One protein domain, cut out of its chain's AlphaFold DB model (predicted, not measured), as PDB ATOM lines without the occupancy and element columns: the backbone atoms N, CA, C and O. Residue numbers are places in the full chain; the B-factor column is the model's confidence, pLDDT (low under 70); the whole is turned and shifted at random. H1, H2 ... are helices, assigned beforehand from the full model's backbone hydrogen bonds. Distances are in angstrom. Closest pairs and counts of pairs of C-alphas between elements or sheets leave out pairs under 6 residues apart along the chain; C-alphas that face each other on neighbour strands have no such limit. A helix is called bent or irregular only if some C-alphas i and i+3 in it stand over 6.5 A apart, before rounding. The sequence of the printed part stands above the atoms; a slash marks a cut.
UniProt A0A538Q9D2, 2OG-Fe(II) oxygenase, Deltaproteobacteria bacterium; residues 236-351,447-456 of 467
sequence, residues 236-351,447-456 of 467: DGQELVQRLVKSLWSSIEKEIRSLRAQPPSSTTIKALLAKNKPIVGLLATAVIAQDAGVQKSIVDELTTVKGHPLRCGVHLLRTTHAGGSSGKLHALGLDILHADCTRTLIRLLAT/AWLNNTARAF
ATOM      1  N   ASP A 236      -5.550  61.191  41.225       58.00
ATOM      2  CA  ASP A 236      -5.568  60.597  39.878       58.00
ATOM      3  C   ASP A 236      -4.202  60.631  39.155       58.00
ATOM      4  O   ASP A 236      -3.954  59.885  38.197       58.00
ATOM      5  N   GLY A 237      -3.270  61.478  39.610       65.69
ATOM      6  CA  GLY A 237      -1.936  61.597  39.015       65.69
ATOM      7  C   GLY A 237      -1.087  60.334  39.178       65.69
ATOM      8  O   GLY A 237      -0.344  59.958  38.265       65.69
ATOM      9  N   GLN A 238      -1.208  59.635  40.311       73.06
ATOM     10  CA  GLN A 238      -0.399  58.445  40.581       73.06
ATOM     11  C   GLN A 238      -0.809  57.274  39.681       73.06
ATOM     12  O   GLN A 238       0.061  56.598  39.124       73.06
ATOM     13  N   GLU A 239      -2.111  57.070  39.463       78.19
ATOM     14  CA  GLU A 239      -2.604  56.021  38.566       78.19
ATOM     15  C   GLU A 239      -2.176  56.280  37.112       78.19
ATOM     16  O   GLU A 239      -1.721  55.364  36.415       78.19
ATOM     17  N   LEU A 240      -2.239  57.537  36.657       81.25
ATOM     18  CA  LEU A 240      -1.762  57.919  35.328       81.25
ATOM     19  C   LEU A 240      -0.264  57.627  35.163       81.25
ATOM     20  O   LEU A 240       0.137  57.017  34.166       81.25
ATOM     21  N   VAL A 241       0.564  58.005  36.143       83.88
ATOM     22  CA  VAL A 241       2.009  57.726  36.113       83.88
ATOM     23  C   VAL A 241       2.268  56.218  36.092       83.88
ATOM     24  O   VAL A 241       3.073  55.761  35.280       83.88
ATOM     25  N   GLN A 242       1.559  55.420  36.896       85.69
ATOM     26  CA  GLN A 242       1.691  53.958  36.878       85.69
ATOM     27  C   GLN A 242       1.346  53.366  35.504       85.69
ATOM     28  O   GLN A 242       2.095  52.536  34.977       85.69
ATOM     29  N   ARG A 243       0.246  53.807  34.878       86.94
ATOM     30  CA  ARG A 243      -0.153  53.365  33.530       86.94
ATOM     31  C   ARG A 243       0.892  53.746  32.475       86.94
ATOM     32  O   ARG A 243       1.242  52.913  31.635       86.94
ATOM     33  N   LEU A 244       1.428  54.965  32.537       89.38
ATOM     34  CA  LEU A 244       2.475  55.438  31.628       89.38
ATOM     35  C   LEU A 244       3.774  54.641  31.792       89.38
ATOM     36  O   LEU A 244       4.329  54.175  30.799       89.38
ATOM     37  N   VAL A 245       4.232  54.427  33.028       91.44
ATOM     38  CA  VAL A 245       5.445  53.650  33.325       91.44
ATOM     39  C   VAL A 245       5.306  52.207  32.836       91.44
ATOM     40  O   VAL A 245       6.215  51.709  32.173       91.44
ATOM     41  N   LYS A 246       4.152  51.559  33.059       91.94
ATOM     42  CA  LYS A 246       3.849  50.215  32.524       91.94
ATOM     43  C   LYS A 246       3.903  50.171  30.999       91.94
ATOM     44  O   LYS A 246       4.516  49.269  30.430       91.94
ATOM     45  N   SER A 247       3.273  51.142  30.340       93.25
ATOM     46  CA  SER A 247       3.225  51.223  28.877       93.25
ATOM     47  C   SER A 247       4.619  51.424  28.272       93.25
ATOM     48  O   SER A 247       5.036  50.677  27.382       93.25
ATOM     49  N   LEU A 248       5.387  52.375  28.812       94.06
ATOM     50  CA  LEU A 248       6.755  52.652  28.373       94.06
ATOM     51  C   LEU A 248       7.679  51.457  28.617       94.06
ATOM     52  O   LEU A 248       8.452  51.096  27.727       94.06
ATOM     53  N   TRP A 249       7.575  50.812  29.783       96.00
ATOM     54  CA  TRP A 249       8.353  49.614  30.080       96.00
ATOM     55  C   TRP A 249       8.032  48.470  29.115       96.00
ATOM     56  O   TRP A 249       8.955  47.906  28.541       96.00
ATOM     57  N   SER A 250       6.753  48.192  28.843       95.06
ATOM     58  CA  SER A 250       6.331  47.158  27.880       95.06
ATOM     59  C   SER A 250       6.929  47.374  26.484       95.06
ATOM     60  O   SER A 250       7.326  46.418  25.811       95.06
ATOM     61  N   SER A 251       7.040  48.631  26.042       95.56
ATOM     62  CA  SER A 251       7.691  48.965  24.772       95.56
ATOM     63  C   SER A 251       9.192  48.646  24.799       95.56
ATOM     64  O   SER A 251       9.698  47.923  23.937       95.56
ATOM     65  N   ILE A 252       9.903  49.110  25.832       94.88
ATOM     66  CA  ILE A 252      11.349  48.885  25.980       94.88
ATOM     67  C   ILE A 252      11.673  47.397  26.173       94.88
ATOM     68  O   ILE A 252      12.627  46.897  25.582       94.88
ATOM     69  N   GLU A 253      10.875  46.672  26.953       95.75
ATOM     70  CA  GLU A 253      11.022  45.235  27.186       95.75
ATOM     71  C   GLU A 253      10.969  44.452  25.864       95.75
ATOM     72  O   GLU A 253      11.829  43.605  25.603       95.75
ATOM     73  N   LYS A 254      10.009  44.771  24.983       95.25
ATOM     74  CA  LYS A 254       9.902  44.158  23.647       95.25
ATOM     75  C   LYS A 254      11.135  44.434  22.794       95.25
ATOM     76  O   LYS A 254      11.636  43.522  22.136       95.25
ATOM     77  N   GLU A 255      11.647  45.660  22.816       94.62
ATOM     78  CA  GLU A 255      12.861  46.023  22.083       94.62
ATOM     79  C   GLU A 255      14.096  45.289  22.617       94.62
ATOM     80  O   GLU A 255      14.863  44.735  21.829       94.62
ATOM     81  N   ILE A 256      14.272  45.224  23.942       94.88
ATOM     82  CA  ILE A 256      15.365  44.478  24.582       94.88
ATOM     83  C   ILE A 256      15.305  43.008  24.166       94.88
ATOM     84  O   ILE A 256      16.316  42.449  23.741       94.88
ATOM     85  N   ARG A 257      14.129  42.380  24.237       94.50
ATOM     86  CA  ARG A 257      13.950  40.975  23.844       94.50
ATOM     87  C   ARG A 257      14.212  40.749  22.359       94.50
ATOM     88  O   ARG A 257      14.879  39.779  22.011       94.50
ATOM     89  N   SER A 258      13.754  41.659  21.501       93.88
ATOM     90  CA  SER A 258      14.021  41.620  20.058       93.88
ATOM     91  C   SER A 258      15.518  41.711  19.752       93.88
ATOM     92  O   SER A 258      16.045  40.894  18.997       93.88
ATOM     93  N   LEU A 259      16.237  42.641  20.389       93.00
ATOM     94  CA  LEU A 259      17.689  42.772  20.245       93.00
ATOM     95  C   LEU A 259      18.421  41.522  20.744       93.00
ATOM     96  O   LEU A 259      19.355  41.055  20.104       93.00
ATOM     97  N   ARG A 260      17.978  40.943  21.862       89.81
ATOM     98  CA  ARG A 260      18.581  39.735  22.445       89.81
ATOM     99  C   ARG A 260      18.310  38.457  21.648       89.81
ATOM    100  O   ARG A 260      19.032  37.484  21.829       89.81
ATOM    101  N   ALA A 261      17.290  38.447  20.792       88.81
ATOM    102  CA  ALA A 261      17.035  37.351  19.861       88.81
ATOM    103  C   ALA A 261      17.968  37.380  18.634       88.81
ATOM    104  O   ALA A 261      18.045  36.396  17.895       88.81
ATOM    105  N   GLN A 262      18.662  38.499  18.404       87.00
ATOM    106  CA  GLN A 262      19.639  38.649  17.329       87.00
ATOM    107  C   GLN A 262      21.031  38.176  17.780       87.00
ATOM    108  O   GLN A 262      21.339  38.214  18.974       87.00
ATOM    109  N   PRO A 263      21.910  37.790  16.837       83.31
ATOM    110  CA  PRO A 263      23.301  37.484  17.137       83.31
ATOM    111  C   PRO A 263      23.990  38.581  17.964       83.31
ATOM    112  O   PRO A 263      23.817  39.774  17.674       83.31
ATOM    113  N   PRO A 264      24.788  38.208  18.982       82.56
ATOM    114  CA  PRO A 264      25.583  39.169  19.723       82.56
ATOM    115  C   PRO A 264      26.609  39.784  18.771       82.56
ATOM    116  O   PRO A 264      27.486  39.100  18.252       82.56
ATOM    117  N   SER A 265      26.474  41.086  18.550       87.19
ATOM    118  CA  SER A 265      27.377  41.899  17.740       87.19
ATOM    119  C   SER A 265      27.651  43.214  18.459       87.19
ATOM    120  O   SER A 265      26.891  43.623  19.349       87.19
ATOM    121  N   SER A 266      28.703  43.917  18.051       88.94
ATOM    122  CA  SER A 266      28.994  45.265  18.541       88.94
ATOM    123  C   SER A 266      27.797  46.217  18.378       88.94
ATOM    124  O   SER A 266      27.502  47.006  19.282       88.94
ATOM    125  N   THR A 267      27.044  46.087  17.282       89.81
ATOM    126  CA  THR A 267      25.827  46.865  17.002       89.81
ATOM    127  C   THR A 267      24.704  46.547  17.989       89.81
ATOM    128  O   THR A 267      24.133  47.468  18.576       89.81
ATOM    129  N   THR A 268      24.419  45.263  18.227       91.06
ATOM    130  CA  THR A 268      23.379  44.831  19.178       91.06
ATOM    131  C   THR A 268      23.704  45.308  20.597       91.06
ATOM    132  O   THR A 268      22.838  45.840  21.291       91.06
ATOM    133  N   ILE A 269      24.971  45.196  21.016       92.62
ATOM    134  CA  ILE A 269      25.431  45.683  22.325       92.62
ATOM    135  C   ILE A 269      25.294  47.204  22.426       92.62
ATOM    136  O   ILE A 269      24.784  47.702  23.429       92.62
ATOM    137  N   LYS A 270      25.680  47.959  21.391       93.88
ATOM    138  CA  LYS A 270      25.523  49.422  21.370       93.88
ATOM    139  C   LYS A 270      24.054  49.840  21.477       93.88
ATOM    140  O   LYS A 270      23.741  50.781  22.203       93.88
ATOM    141  N   ALA A 271      23.157  49.131  20.791       94.44
ATOM    142  CA  ALA A 271      21.721  49.380  20.860       94.44
ATOM    143  C   ALA A 271      21.156  49.110  22.264       94.44
ATOM    144  O   ALA A 271      20.387  49.925  22.768       94.44
ATOM    145  N   LEU A 272      21.575  48.021  22.922       95.25
ATOM    146  CA  LEU A 272      21.188  47.715  24.305       95.25
ATOM    147  C   LEU A 272      21.718  48.763  25.295       95.25
ATOM    148  O   LEU A 272      20.961  49.257  26.125       95.25
ATOM    149  N   LEU A 273      22.983  49.175  25.163       94.56
ATOM    150  CA  LEU A 273      23.576  50.229  25.993       94.56
ATOM    151  C   LEU A 273      22.815  51.556  25.883       94.56
ATOM    152  O   LEU A 273      22.634  52.245  26.887       94.56
ATOM    153  N   ALA A 274      22.315  51.902  24.691       93.44
ATOM    154  CA  ALA A 274      21.514  53.108  24.486       93.44
ATOM    155  C   ALA A 274      20.187  53.098  25.271       93.44
ATOM    156  O   ALA A 274      19.630  54.164  25.542       93.44
ATOM    157  N   LYS A 275      19.688  51.922  25.684       93.50
ATOM    158  CA  LYS A 275      18.475  51.792  26.508       93.50
ATOM    159  C   LYS A 275      18.728  52.032  27.998       93.50
ATOM    160  O   LYS A 275      17.778  52.332  28.713       93.50
ATOM    161  N   ASN A 276      19.980  52.005  28.467       92.06
ATOM    162  CA  ASN A 276      20.294  52.141  29.894       92.06
ATOM    163  C   ASN A 276      19.783  53.457  30.505       92.06
ATOM    164  O   ASN A 276      19.210  53.442  31.590       92.06
ATOM    165  N   LYS A 277      19.934  54.595  29.812       89.50
ATOM    166  CA  LYS A 277      19.471  55.897  30.329       89.50
ATOM    167  C   LYS A 277      17.936  55.958  30.476       89.50
ATOM    168  O   LYS A 277      17.482  56.303  31.566       89.50
ATOM    169  N   PRO A 278      17.133  55.593  29.453       91.31
ATOM    170  CA  PRO A 278      15.684  55.440  29.609       91.31
ATOM    171  C   PRO A 278      15.273  54.496  30.746       91.31
ATOM    172  O   PRO A 278      14.369  54.821  31.508       91.31
ATOM    173  N   ILE A 279      15.956  53.357  30.893       93.69
ATOM    174  CA  ILE A 279      15.650  52.352  31.922       93.69
ATOM    175  C   ILE A 279      15.874  52.904  33.331       93.69
ATOM    176  O   ILE A 279      15.026  52.720  34.199       93.69
ATOM    177  N   VAL A 280      16.976  53.623  33.563       91.25
ATOM    178  CA  VAL A 280      17.233  54.279  34.857       91.25
ATOM    179  C   VAL A 280      16.161  55.325  35.166       91.25
ATOM    180  O   VAL A 280      15.694  55.397  36.301       91.25
ATOM    181  N   GLY A 281      15.727  56.089  34.159       90.19
ATOM    182  CA  GLY A 281      14.601  57.013  34.294       90.19
ATOM    183  C   GLY A 281      13.315  56.294  34.705       90.19
ATOM    184  O   GLY A 281      12.685  56.691  35.677       90.19
ATOM    185  N   LEU A 282      12.969  55.193  34.031       91.69
ATOM    186  CA  LEU A 282      11.785  54.395  34.365       91.69
ATOM    187  C   LEU A 282      11.858  53.760  35.755       91.69
ATOM    188  O   LEU A 282      10.841  53.729  36.437       91.69
ATOM    189  N   LEU A 283      13.030  53.295  36.196       91.62
ATOM    190  CA  LEU A 283      13.220  52.797  37.563       91.62
ATOM    191  C   LEU A 283      12.962  53.899  38.594       91.62
ATOM    192  O   LEU A 283      12.232  53.674  39.555       91.62
ATOM    193  N   ALA A 284      13.510  55.098  38.378       90.19
ATOM    194  CA  ALA A 284      13.266  56.233  39.264       90.19
ATOM    195  C   ALA A 284      11.777  56.619  39.291       90.19
ATOM    196  O   ALA A 284      11.220  56.836  40.365       90.19
ATOM    197  N   THR A 285      11.111  56.637  38.133       88.94
ATOM    198  CA  THR A 285       9.673  56.924  38.052       88.94
ATOM    199  C   THR A 285       8.830  55.826  38.699       88.94
ATOM    200  O   THR A 285       7.867  56.148  39.383       88.94
ATOM    201  N   ALA A 286       9.189  54.547  38.551       90.00
ATOM    202  CA  ALA A 286       8.490  53.438  39.204       90.00
ATOM    203  C   ALA A 286       8.558  53.547  40.734       90.00
ATOM    204  O   ALA A 286       7.553  53.329  41.406       90.00
ATOM    205  N   VAL A 287       9.710  53.962  41.278       88.62
ATOM    206  CA  VAL A 287       9.874  54.244  42.712       88.62
ATOM    207  C   VAL A 287       8.988  55.408  43.155       88.62
ATOM    208  O   VAL A 287       8.285  55.284  44.154       88.62
ATOM    209  N   ILE A 288       8.972  56.514  42.403       85.12
ATOM    210  CA  ILE A 288       8.109  57.675  42.693       85.12
ATOM    211  C   ILE A 288       6.626  57.278  42.648       85.12
ATOM    212  O   ILE A 288       5.853  57.673  43.514       85.12
ATOM    213  N   ALA A 289       6.242  56.453  41.673       85.69
ATOM    214  CA  ALA A 289       4.880  55.955  41.496       85.69
ATOM    215  C   ALA A 289       4.482  54.851  42.494       85.69
ATOM    216  O   ALA A 289       3.327  54.412  42.490       85.69
ATOM    217  N   GLN A 290       5.427  54.397  43.327       87.44
ATOM    218  CA  GLN A 290       5.290  53.276  44.260       87.44
ATOM    219  C   GLN A 290       4.874  51.957  43.576       87.44
ATOM    220  O   GLN A 290       4.205  51.114  44.169       87.44
ATOM    221  N   ASP A 291       5.288  51.752  42.321       87.88
ATOM    222  CA  ASP A 291       4.985  50.540  41.554       87.88
ATOM    223  C   ASP A 291       6.127  49.519  41.654       87.88
ATOM    224  O   ASP A 291       6.979  49.380  40.768       87.88
ATOM    225  N   ALA A 292       6.122  48.767  42.756       89.69
ATOM    226  CA  ALA A 292       7.094  47.701  42.994       89.69
ATOM    227  C   ALA A 292       7.031  46.583  41.930       89.69
ATOM    228  O   ALA A 292       8.025  45.892  41.695       89.69
ATOM    229  N   GLY A 293       5.880  46.401  41.272       91.31
ATOM    230  CA  GLY A 293       5.687  45.385  40.240       91.31
ATOM    231  C   GLY A 293       6.494  45.693  38.982       91.31
ATOM    232  O   GLY A 293       7.257  44.844  38.512       91.31
ATOM    233  N   VAL A 294       6.380  46.921  38.466       92.69
ATOM    234  CA  VAL A 294       7.163  47.350  37.297       92.69
ATOM    235  C   VAL A 294       8.642  47.444  37.635       92.69
ATOM    236  O   VAL A 294       9.467  46.966  36.859       92.69
ATOM    237  N   GLN A 295       8.986  47.986  38.805       93.31
ATOM    238  CA  GLN A 295      10.375  48.049  39.253       93.31
ATOM    239  C   GLN A 295      11.038  46.665  39.228       93.31
ATOM    240  O   GLN A 295      12.098  46.495  38.622       93.31
ATOM    241  N   LYS A 296      10.390  45.658  39.827       93.50
ATOM    242  CA  LYS A 296      10.881  44.278  39.818       93.50
ATOM    243  C   LYS A 296      10.988  43.721  38.400       93.50
ATOM    244  O   LYS A 296      12.008  43.131  38.058       93.50
ATOM    245  N   SER A 297       9.972  43.944  37.561       95.25
ATOM    246  CA  SER A 297       9.992  43.494  36.167       95.25
ATOM    247  C   SER A 297      11.171  44.070  35.381       95.25
ATOM    248  O   SER A 297      11.761  43.345  34.579       95.25
ATOM    249  N   ILE A 298      11.523  45.340  35.615       95.75
ATOM    250  CA  ILE A 298      12.684  45.978  34.992       95.75
ATOM    251  C   ILE A 298      13.968  45.279  35.421       95.75
ATOM    252  O   ILE A 298      14.745  44.845  34.573       95.75
ATOM    253  N   VAL A 299      14.190  45.157  36.730       95.00
ATOM    254  CA  VAL A 299      15.425  44.578  37.273       95.00
ATOM    255  C   VAL A 299      15.597  43.124  36.831       95.00
ATOM    256  O   VAL A 299      16.686  42.755  36.391       95.00
ATOM    257  N   ASP A 300      14.527  42.326  36.865       94.75
ATOM    258  CA  ASP A 300      14.557  40.919  36.460       94.75
ATOM    259  C   ASP A 300      15.025  40.760  35.002       94.75
ATOM    260  O   ASP A 300      15.903  39.937  34.725       94.75
ATOM    261  N   GLU A 301      14.505  41.568  34.068       95.69
ATOM    262  CA  GLU A 301      14.837  41.496  32.634       95.69
ATOM    263  C   GLU A 301      16.294  41.900  32.324       95.69
ATOM    264  O   GLU A 301      16.848  41.493  31.299       95.69
ATOM    265  N   LEU A 302      16.938  42.653  33.221       95.56
ATOM    266  CA  LEU A 302      18.337  43.086  33.104       95.56
ATOM    267  C   LEU A 302      19.349  42.059  33.630       95.56
ATOM    268  O   LEU A 302      20.555  42.257  33.476       95.56
ATOM    269  N   THR A 303      18.893  40.969  34.247       95.62
ATOM    270  CA  THR A 303      19.792  39.946  34.799       95.62
ATOM    271  C   THR A 303      20.428  39.073  33.714       95.62
ATOM    272  O   THR A 303      19.839  38.756  32.673       95.62
ATOM    273  N   THR A 304      21.641  38.596  33.986       92.88
ATOM    274  CA  THR A 304      22.356  37.640  33.132       92.88
ATOM    275  C   THR A 304      21.624  36.304  33.034       92.88
ATOM    276  O   THR A 304      21.651  35.673  31.979       92.88
ATOM    277  N   VAL A 305      20.879  35.910  34.076       90.19
ATOM    278  CA  VAL A 305      20.007  34.720  34.070       90.19
ATOM    279  C   VAL A 305      18.896  34.842  33.032       90.19
ATOM    280  O   VAL A 305      18.585  33.865  32.352       90.19
ATOM    281  N   LYS A 306      18.318  36.036  32.859       91.06
ATOM    282  CA  LYS A 306      17.359  36.267  31.777       91.06
ATOM    283  C   LYS A 306      18.010  36.293  30.412       91.06
ATOM    284  O   LYS A 306      17.265  36.177  29.449       91.06
ATOM    285  N   GLY A 307      19.340  36.372  30.327       89.88
ATOM    286  CA  GLY A 307      20.151  36.425  29.111       89.88
ATOM    287  C   GLY A 307      20.524  37.849  28.690       89.88
ATOM    288  O   GLY A 307      20.831  38.075  27.517       89.88
ATOM    289  N   HIS A 308      20.440  38.824  29.602       93.69
ATOM    290  CA  HIS A 308      20.937  40.174  29.357       93.69
ATOM    291  C   HIS A 308      22.479  40.177  29.348       93.69
ATOM    292  O   HIS A 308      23.092  39.526  30.201       93.69
ATOM    293  N   PRO A 309      23.147  40.884  28.416       93.56
ATOM    294  CA  PRO A 309      24.605  40.896  28.370       93.56
ATOM    295  C   PRO A 309      25.217  41.513  29.631       93.56
ATOM    296  O   PRO A 309      24.917  42.655  29.980       93.56
ATOM    297  N   LEU A 310      26.151  40.795  30.260       94.81
ATOM    298  CA  LEU A 310      26.839  41.217  31.487       94.81
ATOM    299  C   LEU A 310      27.402  42.645  31.396       94.81
ATOM    300  O   LEU A 310      27.179  43.460  32.287       94.81
ATOM    301  N   ARG A 311      28.068  42.971  30.280       92.88
ATOM    302  CA  ARG A 311      28.633  44.304  30.023       92.88
ATOM    303  C   ARG A 311      27.578  45.415  30.069       92.88
ATOM    304  O   ARG A 311      27.870  46.513  30.534       92.88
ATOM    305  N   CYS A 312      26.361  45.145  29.596       95.12
ATOM    306  CA  CYS A 312      25.272  46.123  29.608       95.12
ATOM    307  C   CYS A 312      24.756  46.362  31.034       95.12
ATOM    308  O   CYS A 312      24.586  47.520  31.417       95.12
ATOM    309  N   GLY A 313      24.614  45.292  31.828       95.94
ATOM    310  CA  GLY A 313      24.231  45.371  33.241       95.94
ATOM    311  C   GLY A 313      25.249  46.142  34.086       95.94
ATOM    312  O   GLY A 313      24.885  47.088  34.782       95.94
ATOM    313  N   VAL A 314      26.545  45.828  33.952       96.56
ATOM    314  CA  VAL A 314      27.616  46.557  34.661       96.56
ATOM    315  C   VAL A 314      27.672  48.024  34.230       96.56
ATOM    316  O   VAL A 314      27.817  48.912  35.072       96.56
ATOM    317  N   HIS A 315      27.508  48.313  32.936       95.44
ATOM    318  CA  HIS A 315      27.453  49.693  32.457       95.44
ATOM    319  C   HIS A 315      26.273  50.464  33.062       95.44
ATOM    320  O   HIS A 315      26.437  51.630  33.430       95.44
ATOM    321  N   LEU A 316      25.090  49.849  33.167       94.94
ATOM    322  CA  LEU A 316      23.930  50.470  33.808       94.94
ATOM    323  C   LEU A 316      24.250  50.823  35.263       94.94
ATOM    324  O   LEU A 316      24.109  51.983  35.634       94.94
ATOM    325  N   LEU A 317      24.787  49.877  36.041       95.00
ATOM    326  CA  LEU A 317      25.201  50.115  37.430       95.00
ATOM    327  C   LEU A 317      26.205  51.272  37.548       95.00
ATOM    328  O   LEU A 317      26.012  52.169  38.370       95.00
ATOM    329  N   ARG A 318      27.241  51.302  36.699       93.06
ATOM    330  CA  ARG A 318      28.235  52.392  36.667       93.06
ATOM    331  C   ARG A 318      27.599  53.745  36.352       93.06
ATOM    332  O   ARG A 318      27.907  54.732  37.014       93.06
ATOM    333  N   THR A 319      26.704  53.784  35.366       89.19
ATOM    334  CA  THR A 319      26.024  55.020  34.946       89.19
ATOM    335  C   THR A 319      25.139  55.560  36.063       89.19
ATOM    336  O   THR A 319      25.176  56.753  36.356       89.19
ATOM    337  N   THR A 320      24.385  54.682  36.728       90.31
ATOM    338  CA  THR A 320      23.518  55.066  37.844       90.31
ATOM    339  C   THR A 320      24.337  55.549  39.041       90.31
ATOM    340  O   THR A 320      24.008  56.576  39.626       90.31
ATOM    341  N   HIS A 321      25.438  54.863  39.376       90.38
ATOM    342  CA  HIS A 321      26.321  55.254  40.479       90.38
ATOM    343  C   HIS A 321      26.979  56.623  40.257       90.38
ATOM    344  O   HIS A 321      27.032  57.433  41.175       90.38
ATOM    345  N   ALA A 322      27.443  56.906  39.035       86.12
ATOM    346  CA  ALA A 322      28.055  58.193  38.698       86.12
ATOM    347  C   ALA A 322      27.064  59.372  38.752       86.12
ATOM    348  O   ALA A 322      27.480  60.515  38.920       86.12
ATOM    349  N   GLY A 323      25.765  59.104  38.586       73.50
ATOM    350  CA  GLY A 323      24.723  60.123  38.477       73.50
ATOM    351  C   GLY A 323      23.978  60.477  39.769       73.50
ATOM    352  O   GLY A 323      23.062  61.294  39.691       73.50
ATOM    353  N   GLY A 324      24.287  59.888  40.935       64.81
ATOM    354  CA  GLY A 324      23.431  60.055  42.121       64.81
ATOM    355  C   GLY A 324      24.096  59.961  43.497       64.81
ATOM    356  O   GLY A 324      25.104  59.290  43.692       64.81
ATOM    357  N   SER A 325      23.460  60.606  44.486       57.16
ATOM    358  CA  SER A 325      23.739  60.440  45.920       57.16
ATOM    359  C   SER A 325      23.279  59.057  46.395       57.16
ATOM    360  O   SER A 325      22.127  58.686  46.165       57.16
ATOM    361  N   SER A 326      24.143  58.321  47.108       55.56
ATOM    362  CA  SER A 326      23.933  56.922  47.546       55.56
ATOM    363  C   SER A 326      22.544  56.629  48.139       55.56
ATOM    364  O   SER A 326      21.993  55.561  47.896       55.56
ATOM    365  N   GLY A 327      21.930  57.588  48.846       55.41
ATOM    366  CA  GLY A 327      20.592  57.437  49.436       55.41
ATOM    367  C   GLY A 327      19.452  57.199  48.433       55.41
ATOM    368  O   GLY A 327      18.458  56.581  48.796       55.41
ATOM    369  N   LYS A 328      19.594  57.624  47.168       69.56
ATOM    370  CA  LYS A 328      18.598  57.381  46.105       69.56
ATOM    371  C   LYS A 328      18.804  56.044  45.383       69.56
ATOM    372  O   LYS A 328      17.861  55.534  44.790       69.56
ATOM    373  N   LEU A 329      20.010  55.468  45.434       78.12
ATOM    374  CA  LEU A 329      20.352  54.239  44.702       78.12
ATOM    375  C   LEU A 329      19.676  53.003  45.297       78.12
ATOM    376  O   LEU A 329      19.182  52.160  44.552       78.12
ATOM    377  N   HIS A 330      19.600  52.930  46.627       80.69
ATOM    378  CA  HIS A 330      18.974  51.814  47.337       80.69
ATOM    379  C   HIS A 330      17.501  51.623  46.974       80.69
ATOM    380  O   HIS A 330      17.026  50.495  46.885       80.69
ATOM    381  N   ALA A 331      16.786  52.721  46.723       84.12
ATOM    382  CA  ALA A 331      15.373  52.670  46.379       84.12
ATOM    383  C   ALA A 331      15.121  52.023  45.006       84.12
ATOM    384  O   ALA A 331      14.026  51.527  44.770       84.12
ATOM    385  N   LEU A 332      16.122  51.983  44.114       88.69
ATOM    386  CA  LEU A 332      15.976  51.477  42.745       88.69
ATOM    387  C   LEU A 332      15.983  49.943  42.642       88.69
ATOM    388  O   LEU A 332      15.646  49.424  41.581       88.69
ATOM    389  N   GLY A 333      16.307  49.202  43.709       89.31
ATOM    390  CA  GLY A 333      16.307  47.727  43.690       89.31
ATOM    391  C   GLY A 333      17.408  47.119  42.808       89.31
ATOM    392  O   GLY A 333      17.270  46.020  42.275       89.31
ATOM    393  N   LEU A 334      18.496  47.866  42.591       93.31
ATOM    394  CA  LEU A 334      19.628  47.447  41.757       93.31
ATOM    395  C   LEU A 334      20.598  46.492  42.472       93.31
ATOM    396  O   LEU A 334      21.555  46.026  41.856       93.31
ATOM    397  N   ASP A 335      20.356  46.173  43.742       92.88
ATOM    398  CA  ASP A 335      21.088  45.170  44.517       92.88
ATOM    399  C   ASP A 335      21.013  43.779  43.875       92.88
ATOM    400  O   ASP A 335      22.023  43.080  43.800       92.88
ATOM    401  N   ILE A 336      19.853  43.409  43.325       93.56
ATOM    402  CA  ILE A 336      19.661  42.133  42.620       93.56
ATOM    403  C   ILE A 336      20.553  42.066  41.375       93.56
ATOM    404  O   ILE A 336      21.251  41.071  41.158       93.56
ATOM    405  N   LEU A 337      20.567  43.133  40.568       95.69
ATOM    406  CA  LEU A 337      21.403  43.208  39.370       95.69
ATOM    407  C   LEU A 337      22.894  43.217  39.734       95.69
ATOM    408  O   LEU A 337      23.687  42.527  39.096       95.69
ATOM    409  N   HIS A 338      23.275  43.960  40.779       95.94
ATOM    410  CA  HIS A 338      24.644  43.992  41.298       95.94
ATOM    411  C   HIS A 338      25.118  42.598  41.725       95.94
ATOM    412  O   HIS A 338      26.183  42.150  41.284       95.94
ATOM    413  N   ALA A 339      24.313  41.880  42.511       95.56
ATOM    414  CA  ALA A 339      24.623  40.530  42.965       95.56
ATOM    415  C   ALA A 339      24.731  39.542  41.794       95.56
ATOM    416  O   ALA A 339      25.649  38.716  41.758       95.56
ATOM    417  N   ASP A 340      23.833  39.642  40.810       97.25
ATOM    418  CA  ASP A 340      23.862  38.794  39.622       97.25
ATOM    419  C   ASP A 340      25.119  39.031  38.769       97.25
ATOM    420  O   ASP A 340      25.831  38.075  38.453       97.25
ATOM    421  N   CYS A 341      25.456  40.293  38.472       97.44
ATOM    422  CA  CYS A 341      26.682  40.641  37.754       97.44
ATOM    423  C   CYS A 341      27.937  40.169  38.503       97.44
ATOM    424  O   CYS A 341      28.823  39.566  37.895       97.44
ATOM    425  N   THR A 342      27.993  40.387  39.821       97.62
ATOM    426  CA  THR A 342      29.116  39.974  40.678       97.62
ATOM    427  C   THR A 342      29.311  38.458  40.634       97.62
ATOM    428  O   THR A 342      30.407  37.973  40.347       97.62
ATOM    429  N   ARG A 343      28.236  37.688  40.841       97.31
ATOM    430  CA  ARG A 343      28.262  36.219  40.793       97.31
ATOM    431  C   ARG A 343      28.701  35.699  39.425       97.31
ATOM    432  O   ARG A 343      29.480  34.746  39.353       97.31
ATOM    433  N   THR A 344      28.215  36.311  38.347       97.25
ATOM    434  CA  THR A 344      28.581  35.921  36.982       97.25
ATOM    435  C   THR A 344      30.053  36.218  36.691       97.25
ATOM    436  O   THR A 344      30.743  35.349  36.160       97.25
ATOM    437  N   LEU A 345      30.580  37.374  37.109       97.69
ATOM    438  CA  LEU A 345      32.001  37.712  36.959       97.69
ATOM    439  C   LEU A 345      32.918  36.770  37.744       97.69
ATOM    440  O   LEU A 345      33.915  36.307  37.194       97.69
ATOM    441  N   ILE A 346      32.564  36.434  38.989       97.56
ATOM    442  CA  ILE A 346      33.311  35.454  39.796       97.56
ATOM    443  C   ILE A 346      33.381  34.108  39.068       97.56
ATOM    444  O   ILE A 346      34.457  33.523  38.951       97.56
ATOM    445  N   ARG A 347      32.252  33.632  38.524       96.38
ATOM    446  CA  ARG A 347      32.204  32.376  37.762       96.38
ATOM    447  C   ARG A 347      33.081  32.428  36.507       96.38
ATOM    448  O   ARG A 347      33.794  31.467  36.230       96.38
ATOM    449  N   LEU A 348      33.035  33.529  35.755       94.62
ATOM    450  CA  LEU A 348      33.843  33.700  34.545       94.62
ATOM    451  C   LEU A 348      35.343  33.728  34.869       94.62
ATOM    452  O   LEU A 348      36.118  33.019  34.231       94.62
ATOM    453  N   LEU A 349      35.748  34.475  35.897       95.75
ATOM    454  CA  LEU A 349      37.149  34.584  36.318       95.75
ATOM    455  C   LEU A 349      37.702  33.299  36.948       95.75
ATOM    456  O   LEU A 349      38.902  33.058  36.859       95.75
ATOM    457  N   ALA A 350      36.845  32.454  37.529       95.81
ATOM    458  CA  ALA A 350      37.235  31.132  38.021       95.81
ATOM    459  C   ALA A 350      37.555  30.131  36.894       95.81
ATOM    460  O   ALA A 350      38.155  29.086  37.150       95.81
ATOM    461  N   THR A 351      37.175  30.424  35.645       92.25
ATOM    462  CA  THR A 351      37.480  29.553  34.502       92.25
ATOM    463  C   THR A 351      38.988  29.598  34.193       92.25
ATOM    464  O   THR A 351      39.542  30.697  34.075       92.25
ATOM    465  N   ALA A 447      36.304  44.187  40.574       97.56
ATOM    466  CA  ALA A 447      36.915  45.083  41.552       97.56
ATOM    467  C   ALA A 447      36.035  46.320  41.806       97.56
ATOM    468  O   ALA A 447      35.801  46.696  42.955       97.56
ATOM    469  N   TRP A 448      35.488  46.921  40.743       97.19
ATOM    470  CA  TRP A 448      34.578  48.059  40.862       97.19
ATOM    471  C   TRP A 448      33.271  47.700  41.588       97.19
ATOM    472  O   TRP A 448      32.838  48.447  42.469       97.19
ATOM    473  N   LEU A 449      32.660  46.554  41.272       96.31
ATOM    474  CA  LEU A 449      31.441  46.086  41.942       96.31
ATOM    475  C   LEU A 449      31.675  45.835  43.435       96.31
ATOM    476  O   LEU A 449      30.858  46.255  44.252       96.31
ATOM    477  N   ASN A 450      32.803  45.224  43.802       95.88
ATOM    478  CA  ASN A 450      33.161  44.998  45.203       95.88
ATOM    479  C   ASN A 450      33.334  46.323  45.962       95.88
ATOM    480  O   ASN A 450      32.805  46.479  47.062       95.88
ATOM    481  N   ASN A 451      33.997  47.307  45.348       94.00
ATOM    482  CA  ASN A 451      34.194  48.631  45.945       94.00
ATOM    483  C   ASN A 451      32.889  49.427  46.097       94.00
ATOM    484  O   ASN A 451      32.783  50.278  46.979       94.00
ATOM    485  N   THR A 452      31.886  49.157  45.261       91.81
ATOM    486  CA  THR A 452      30.597  49.870  45.260       91.81
ATOM    487  C   THR A 452      29.458  49.094  45.919       91.81
ATOM    488  O   THR A 452      28.344  49.606  45.995       91.81
ATOM    489  N   ALA A 453      29.715  47.903  46.473       89.50
ATOM    490  CA  ALA A 453      28.687  47.033  47.054       89.50
ATOM    491  C   ALA A 453      27.817  47.744  48.108       89.50
ATOM    492  O   ALA A 453      26.595  47.601  48.113       89.50
ATOM    493  N   ARG A 454      28.424  48.586  48.957       88.00
ATOM    494  CA  ARG A 454      27.698  49.364  49.977       88.00
ATOM    495  C   ARG A 454      26.708  50.369  49.394       88.00
ATOM    496  O   ARG A 454      25.717  50.644  50.050       88.00
ATOM    497  N   ALA A 455      26.963  50.910  48.203       87.00
ATOM    498  CA  ALA A 455      26.087  51.899  47.574       87.00
ATOM    499  C   ALA A 455      24.805  51.276  46.995       87.00
ATOM    500  O   ALA A 455      23.829  51.987  46.774       87.00
ATOM    501  N   PHE A 456      24.814  49.964  46.747       88.38
ATOM    502  CA  PHE A 456      23.666  49.227  46.218       88.38
ATOM    503  C   PHE A 456      22.970  48.366  47.274       88.38
ATOM    504  O   PHE A 456      21.786  48.102  47.124       88.38
TER     505      PHE A 456
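Overview. This is residues 236 to 351 and 447 to 456 of the 467 residues of the protein "2OG-Fe(II) oxygenase" of Deltaproteobacteria bacterium (UniProt A0A538Q9D2). H1, the longest helix, H2b and H3 make a three-helix bundle with centres in a triangle, each helix running against the one before it in the chain; H2a, the first arm of bent H2, folds back along the end of H1. On the other side, H4 lies between H2a and H6, H6 runs on roughly in the direction of H3, and H5 and H7 pack against each other; residues 346 to 351 at the end of H6 stick out. The 126 printed residues include seven named helices, H1 to H7 in chain order, and no named strand; the class is all helix. The whole is compact, with a radius of gyration of the C-alphas of 14.6 A, and only just elongated, spanning 53 by 35 by 21 A.

Arrangement. H1, residues 236 to 260, touches H3, residues 292 to 301, with residues 245 to 253 alone; the closest C-alphas, of Lys 246 and Val 294, are 6.5 A apart. H2, residues 266 to 288, was assigned as one helix by its hydrogen bonds but is bent, C-alphas 274 and 277 being 6.8 A apart; its arms are H2a, 266 to 274, and H2b, 277 to 288. H1 and H2a form a hairpin at a shallow tilt of 8 degrees, closest at C-alphas Leu 259 and Thr 268, 6.1 A. H2b and H3 form another, closest at Ala 286 and Gln 295, 5.7 A between C-alphas. H4, residues 310 to 322, touches H6, residues 335 to 349, at a steep tilt of 48 degrees, with C-alphas of Leu 310 and Cys 341 closest at 6.3 A. H7, residues 447 to 456, is irregular, with C-alphas 451 and 454 7.7 A apart; it touches H5, residues 326 to 332, the closest C-alphas being those of Ser 326 and Ala 455, 5.5 A. H1 is apart from H4, H5, H6 and H7. Every O i to N i+4 pair is within hydrogen-bond range in H1, H2a, H2b, H3, H4 and H6; H5 has 0 of 3, with 2 of 4 O i to N i+3 pairs, and H7 has 3 of 6.

Along the chain. H1 measures 36.4 A from C-alpha 236 at (-5.568, 60.597, 39.878) to C-alpha 260. H6 measures 20.9 A, H4 18.5 A and H2b 16.9 A. H7 ends at C-alpha 456, (23.666, 49.227, 46.218).

Size, cuts and confidence. The C-alphas farthest apart, of Asp 236 and Thr 351, are 53.3 A apart. Residues 352 to 446 are cut out, with 17.1 A between C-alphas 351 and 447. No printed whole link is long. Confidence is under 70 at residues 236 to 237 and 324 to 328.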